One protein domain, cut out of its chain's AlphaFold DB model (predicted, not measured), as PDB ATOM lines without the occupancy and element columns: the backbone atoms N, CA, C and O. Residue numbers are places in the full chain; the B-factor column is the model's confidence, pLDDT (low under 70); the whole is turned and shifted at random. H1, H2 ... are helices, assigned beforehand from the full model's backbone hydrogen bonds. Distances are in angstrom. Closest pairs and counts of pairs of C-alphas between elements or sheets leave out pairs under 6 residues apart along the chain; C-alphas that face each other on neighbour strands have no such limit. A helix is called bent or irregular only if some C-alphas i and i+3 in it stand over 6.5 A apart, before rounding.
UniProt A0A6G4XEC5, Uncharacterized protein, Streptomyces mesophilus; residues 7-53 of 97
ATOM      1  N   ALA A   7      15.556 -26.929  33.272       70.94
ATOM      2  CA  ALA A   7      14.237 -27.338  32.797       70.94
ATOM      3  C   ALA A   7      13.877 -28.795  33.140       70.94
ATOM      4  O   ALA A   7      12.732 -29.075  33.476       70.94
ATOM      5  N   GLN A   8      14.840 -29.714  33.099       76.88
ATOM      6  CA  GLN A   8      14.642 -31.140  33.347       76.88
ATOM      7  C   GLN A   8      14.413 -31.441  34.832       76.88
ATOM      8  O   GLN A   8      13.524 -32.219  35.176       76.88
ATOM      9  N   LEU A   9      15.167 -30.780  35.716       73.31
ATOM     10  CA  LEU A   9      14.942 -30.863  37.160       73.31
ATOM     11  C   LEU A   9      13.595 -30.237  37.532       73.31
ATOM     12  O   LEU A   9      12.825 -30.833  38.281       73.31
ATOM     13  N   VAL A  10      13.267 -29.081  36.953       79.50
ATOM     14  CA  VAL A  10      11.980 -28.414  37.190       79.50
ATOM     15  C   VAL A  10      10.816 -29.302  36.741       79.50
ATOM     16  O   VAL A  10       9.913 -29.546  37.535       79.50
ATOM     17  N   TYR A  11      10.858 -29.872  35.533       72.38
ATOM     18  CA  TYR A  11       9.786 -30.745  35.037       72.38
ATOM     19  C   TYR A  11       9.601 -32.013  35.882       72.38
ATOM     20  O   TYR A  11       8.465 -32.398  36.179       72.38
ATOM     21  N   GLY A  12      10.704 -32.647  36.295       84.94
ATOM     22  CA  GLY A  12      10.668 -33.832  37.153       84.94
ATOM     23  C   GLY A  12      10.025 -33.534  38.507       84.94
ATOM     24  O   GLY A  12       9.103 -34.231  38.927       84.94
ATOM     25  N   THR A  13      10.447 -32.445  39.153       78.25
ATOM     26  CA  THR A  13       9.937 -32.057  40.478       78.25
ATOM     27  C   THR A  13       8.466 -31.634  40.418       78.25
ATOM     28  O   THR A  13       7.671 -32.058  41.254       78.25
ATOM     29  N   VAL A  14       8.071 -30.867  39.393       82.69
ATOM     30  CA  VAL A  14       6.674 -30.447  39.176       82.69
ATOM     31  C   VAL A  14       5.752 -31.659  39.023       82.69
ATOM     32  O   VAL A  14       4.699 -31.720  39.655       82.69
ATOM     33  N   THR A  15       6.161 -32.652  38.232       85.38
ATOM     34  CA  THR A  15       5.337 -33.845  37.983       85.38
ATOM     35  C   THR A  15       5.116 -34.660  39.258       85.38
ATOM     36  O   THR A  15       3.995 -35.087  39.530       85.38
ATOM     37  N   VAL A  16       6.156 -34.838  40.077       85.75
ATOM     38  CA  VAL A  16       6.062 -35.577  41.348       85.75
ATOM     39  C   VAL A  16       5.115 -34.889  42.331       85.75
ATOM     40  O   VAL A  16       4.298 -35.559  42.967       85.75
ATOM     41  N   VAL A  17       5.169 -33.557  42.428       81.31
ATOM     42  CA  VAL A  17       4.246 -32.787  43.277       81.31
ATOM     43  C   VAL A  17       2.797 -33.002  42.826       81.31
ATOM     44  O   VAL A  17       1.942 -33.298  43.659       81.31
ATOM     45  N   ILE A  18       2.524 -32.948  41.517       81.00
ATOM     46  CA  ILE A  18       1.180 -33.185  40.961       81.00
ATOM     47  C   ILE A  18       0.700 -34.614  41.245       81.00
ATOM     48  O   ILE A  18      -0.439 -34.800  41.670       81.00
ATOM     49  N   ALA A  19       1.554 -35.622  41.051       80.56
ATOM     50  CA  ALA A  19       1.202 -37.018  41.304       80.56
ATOM     51  C   ALA A  19       0.875 -37.263  42.783       80.56
ATOM     52  O   ALA A  19      -0.124 -37.908  43.096       80.56
ATOM     53  N   THR A  20       1.665 -36.688  43.693       85.56
ATOM     54  CA  THR A  20       1.417 -36.780  45.139       85.56
ATOM     55  C   THR A  20       0.087 -36.125  45.516       85.56
ATOM     56  O   THR A  20      -0.702 -36.716  46.249       85.56
ATOM     57  N   LEU A  21      -0.210 -34.941  44.970       73.25
ATOM     58  CA  LEU A  21      -1.494 -34.261  45.177       73.25
ATOM     59  C   LEU A  21      -2.672 -35.086  44.643       73.25
ATOM     60  O   LEU A  21      -3.674 -35.238  45.338       73.25
ATOM     61  N   ALA A  22      -2.541 -35.652  43.441       78.31
ATOM     62  CA  ALA A  22      -3.557 -36.515  42.848       78.31
ATOM     63  C   ALA A  22      -3.800 -37.765  43.705       78.31
ATOM     64  O   ALA A  22      -4.948 -38.150  43.914       78.31
ATOM     65  N   MET A  23      -2.740 -38.362  44.253       77.50
ATOM     66  CA  MET A  23      -2.837 -39.531  45.127       77.50
ATOM     67  C   MET A  23      -3.516 -39.189  46.461       77.50
ATOM     68  O   MET A  23      -4.403 -39.919  46.893       77.50
ATOM     69  N   LEU A  24      -3.176 -38.049  47.076       77.94
ATOM     70  CA  LEU A  24      -3.835 -37.547  48.292       77.94
ATOM     71  C   LEU A  24      -5.332 -37.269  48.076       77.94
ATOM     72  O   LEU A  24      -6.148 -37.544  48.958       77.94
ATOM     73  N   LEU A  25      -5.686 -36.746  46.900       72.06
ATOM     74  CA  LEU A  25      -7.063 -36.452  46.511       72.06
ATOM     75  C   LEU A  25      -7.865 -37.733  46.242       72.06
ATOM     76  O   LEU A  25      -8.993 -37.885  46.717       72.06
ATOM     77  N   LEU A  26      -7.262 -38.672  45.507       71.94
ATOM     78  CA  LEU A  26      -7.860 -39.954  45.138       71.94
ATOM     79  C   LEU A  26      -8.004 -40.892  46.342       71.94
ATOM     80  O   LEU A  26      -8.973 -41.644  46.414       71.94
ATOM     81  N   SER A  27      -7.106 -40.790  47.328       68.19
ATOM     82  CA  SER A  27      -7.159 -41.535  48.595       68.19
ATOM     83  C   SER A  27      -8.309 -41.097  49.526       68.19
ATOM     84  O   SER A  27      -8.359 -41.523  50.676       68.19
ATOM     85  N   GLN A  28      -9.251 -40.281  49.037       64.38
ATOM     86  CA  GLN A  28     -10.444 -39.808  49.740       64.38
ATOM     87  C   GLN A  28     -10.132 -39.048  51.031       64.38
ATOM     88  O   GLN A  28     -10.360 -39.498  52.153       64.38
ATOM     89  N   THR A  29      -9.748 -37.792  50.845       56.25
ATOM     90  CA  THR A  29      -9.850 -36.727  51.843       56.25
ATOM     91  C   THR A  29     -11.334 -36.372  52.075       56.25
ATOM     92  O   THR A  29     -11.837 -35.326  51.680       56.25
ATOM     93  N   ARG A  30     -12.082 -37.306  52.677       57.81
ATOM     94  CA  ARG A  30     -13.540 -37.237  52.910       57.81
ATOM     95  C   ARG A  30     -13.944 -36.305  54.066       57.81
ATOM     96  O   ARG A  30     -15.117 -36.214  54.410       57.81
ATOM     97  N   THR A  31     -12.976 -35.627  54.672       61.59
ATOM     98  CA  THR A  31     -13.117 -34.691  55.792       61.59
ATOM     99  C   THR A  31     -12.611 -33.314  55.363       61.59
ATOM    100  O   THR A  31     -11.662 -33.216  54.587       61.59
ATOM    101  N   GLY A  32     -13.234 -32.232  55.854       66.44
ATOM    102  CA  GLY A  32     -13.009 -30.846  55.393       66.44
ATOM    103  C   GLY A  32     -11.549 -30.360  55.374       66.44
ATOM    104  O   GLY A  32     -11.229 -29.408  54.664       66.44
ATOM    105  N   LEU A  33     -10.645 -31.063  56.064       67.00
ATOM    106  CA  LEU A  33      -9.198 -30.860  55.992       67.00
ATOM    107  C   LEU A  33      -8.648 -31.001  54.561       67.00
ATOM    108  O   LEU A  33      -7.733 -30.279  54.178       67.00
ATOM    109  N   GLY A  34      -9.223 -31.892  53.751       72.88
ATOM    110  CA  GLY A  34      -8.799 -32.086  52.367       72.88
ATOM    111  C   GLY A  34      -9.015 -30.867  51.496       72.88
ATOM    112  O   GLY A  34      -8.116 -30.454  50.775       72.88
ATOM    113  N   VAL A  35     -10.181 -30.236  51.625       73.88
ATOM    114  CA  VAL A  35     -10.515 -29.014  50.885       73.88
ATOM    115  C   VAL A  35      -9.574 -27.872  51.272       73.88
ATOM    116  O   VAL A  35      -9.101 -27.149  50.394       73.88
ATOM    117  N   ALA A  36      -9.238 -27.742  52.560       77.38
ATOM    118  CA  ALA A  36      -8.265 -26.757  53.033       77.38
ATOM    119  C   ALA A  36      -6.864 -27.003  52.440       77.38
ATOM    120  O   ALA A  36      -6.231 -26.077  51.941       77.38
ATOM    121  N   VAL A  37      -6.395 -28.254  52.409       73.31
ATOM    122  CA  VAL A  37      -5.092 -28.595  51.810       73.31
ATOM    123  C   VAL A  37      -5.091 -28.363  50.297       73.31
ATOM    124  O   VAL A  37      -4.129 -27.805  49.779       73.31
ATOM    125  N   ILE A  38      -6.167 -28.716  49.585       75.44
ATOM    126  CA  ILE A  38      -6.286 -28.501  48.134       75.44
ATOM    127  C   ILE A  38      -6.296 -27.012  47.800       75.44
ATOM    128  O   ILE A  38      -5.608 -26.603  46.875       75.44
ATOM    129  N   THR A  39      -7.053 -26.194  48.533       83.62
ATOM    130  CA  THR A  39      -7.121 -24.743  48.285       83.62
ATOM    131  C   THR A  39      -5.782 -24.066  48.551       83.62
ATOM    132  O   THR A  39      -5.319 -23.295  47.711       83.62
ATOM    133  N   VAL A  40      -5.110 -24.402  49.656       82.50
ATOM    134  CA  VAL A  40      -3.765 -23.890  49.960       82.50
ATOM    135  C   VAL A  40      -2.746 -24.365  48.923       82.50
ATOM    136  O   VAL A  40      -1.956 -23.560  48.435       82.50
ATOM    137  N   ALA A  41      -2.783 -25.640  48.527       80.56
ATOM    138  CA  ALA A  41      -1.891 -26.181  47.505       80.56
ATOM    139  C   ALA A  41      -2.150 -25.566  46.123       80.56
ATOM    140  O   ALA A  41      -1.200 -25.216  45.432       80.56
ATOM    141  N   ALA A  42      -3.411 -25.389  45.727       81.69
ATOM    142  CA  ALA A  42      -3.793 -24.767  44.462       81.69
ATOM    143  C   ALA A  42      -3.375 -23.292  44.408       81.69
ATOM    144  O   ALA A  42      -2.847 -22.852  43.390       81.69
ATOM    145  N   LEU A  43      -3.543 -22.541  45.503       85.69
ATOM    146  CA  LEU A  43      -3.035 -21.171  45.618       85.69
ATOM    147  C   LEU A  43      -1.505 -21.134  45.584       85.69
ATOM    148  O   LEU A  43      -0.935 -20.310  44.875       85.69
ATOM    149  N   GLY A  44      -0.842 -22.043  46.301       87.94
ATOM    150  CA  GLY A  44       0.614 -22.163  46.314       87.94
ATOM    151  C   GLY A  44       1.188 -22.489  44.935       87.94
ATOM    152  O   GLY A  44       2.099 -21.800  44.481       87.94
ATOM    153  N   LEU A  45       0.627 -23.481  44.233       79.81
ATOM    154  CA  LEU A  45       1.016 -23.811  42.859       79.81
ATOM    155  C   LEU A  45       0.668 -22.683  41.891       79.81
ATOM    156  O   LEU A  45       1.505 -22.332  41.071       79.81
ATOM    157  N   GLY A  46      -0.532 -22.105  41.974       82.38
ATOM    158  CA  GLY A  46      -0.949 -21.001  41.111       82.38
ATOM    159  C   GLY A  46      -0.034 -19.784  41.253       82.38
ATOM    160  O   GLY A  46       0.392 -19.217  40.249       82.38
ATOM    161  N   LEU A  47       0.341 -19.430  42.485       84.56
ATOM    162  CA  LEU A  47       1.284 -18.350  42.760       84.56
ATOM    163  C   LEU A  47       2.696 -18.710  42.300       84.56
ATOM    164  O   LEU A  47       3.348 -17.901  41.647       84.56
ATOM    165  N   LEU A  48       3.164 -19.929  42.582       78.75
ATOM    166  CA  LEU A  48       4.467 -20.381  42.111       78.75
ATOM    167  C   LEU A  48       4.536 -20.315  40.587       78.75
ATOM    168  O   LEU A  48       5.505 -19.779  40.067       78.75
ATOM    169  N   VAL A  49       3.509 -20.779  39.872       76.50
ATOM    170  CA  VAL A  49       3.386 -20.683  38.408       76.50
ATOM    171  C   VAL A  49       3.379 -19.225  37.955       76.50
ATOM    172  O   VAL A  49       4.116 -18.887  37.034       76.50
ATOM    173  N   ALA A  50       2.629 -18.346  38.621       78.88
ATOM    174  CA  ALA A  50       2.615 -16.919  38.301       78.88
ATOM    175  C   ALA A  50       4.009 -16.270  38.415       78.88
ATOM    176  O   ALA A  50       4.320 -15.358  37.655       78.88
ATOM    177  N   VAL A  51       4.851 -16.751  39.337       80.31
ATOM    178  CA  VAL A  51       6.208 -16.229  39.565       80.31
ATOM    179  C   VAL A  51       7.273 -16.971  38.735       80.31
ATOM    180  O   VAL A  51       8.287 -16.377  38.374       80.31
ATOM    181  N   THR A  52       7.072 -18.256  38.419       71.88
ATOM    182  CA  THR A  52       8.056 -19.107  37.716       71.88
ATOM    183  C   THR A  52       7.880 -19.154  36.215       71.88
ATOM    184  O   THR A  52       8.879 -19.366  35.532       71.88
ATOM    185  N   VAL A  53       6.669 -18.964  35.682       69.25
ATOM    186  CA  VAL A  53       6.491 -18.784  34.240       69.25
ATOM    187  C   VAL A  53       7.093 -17.420  33.920       69.25
ATOM    188  O   VAL A  53       6.508 -16.399  34.287       69.25
TER     189      VAL A  53
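What this domain is: This is residues 7 to 53 of the 97 residues of an uncharacterized protein of Streptomyces mesophilus (UniProt A0A6G4XEC5). Two long, straight helices of equal residue count, H1 and H2, run side by side in opposite directions, joined at one end by a looped link, like a narrow U. The two arms come near each other beside the link and spread slightly toward their other ends, where residues 7 to 13 of H1 and residues 46 to 53, of which 46 to 52 belong to H2, stand free. The printed part has 47 residues with two named helices, H1 then H2, and no named strand; the class is all helix. The whole is loose, with a radius of gyration of the C-alphas of 12.0 A, and flat, spanning 36 by 18 by 8 A.

How they stand to each other: H1, residues 7 to 26, and H2, residues 33 to 52, are close but not clearly touching, with 1 pair of C-alphas within 8 A. Their closest C-alphas, those of Leu 25 and Gly 34, are 7.5 A apart. The two helices stand at a shallow tilt of 17 degrees and run opposite ways. Their centres are 13.0 A apart. In both H1 and H2 every O i to N i+4 pair is within hydrogen-bond range.

Where its parts are: H1 begins at C-alpha 7, at (14.237, -27.338, 32.797), and measures 28.3 A to C-alpha 26, at (-7.860, -39.954, 45.138). H2 measures 27.7 A from C-alpha 33 to C-alpha 52, at (8.056, -19.107, 37.716). Neither helix is bent.

The domain as a whole: The two C-alphas farthest apart, those of Ala 7 and Thr 31, are 36.5 A apart. The C-alphas of Ala 7 and Val 53, the first and last printed, are 11.6 A apart. The printed part has no cut, and the link from H1 to H2, with 6 residues between them, is short. The mean pLDDT of the printed part is 76.3, and residues 27 to 33 and residue 53 are under 70.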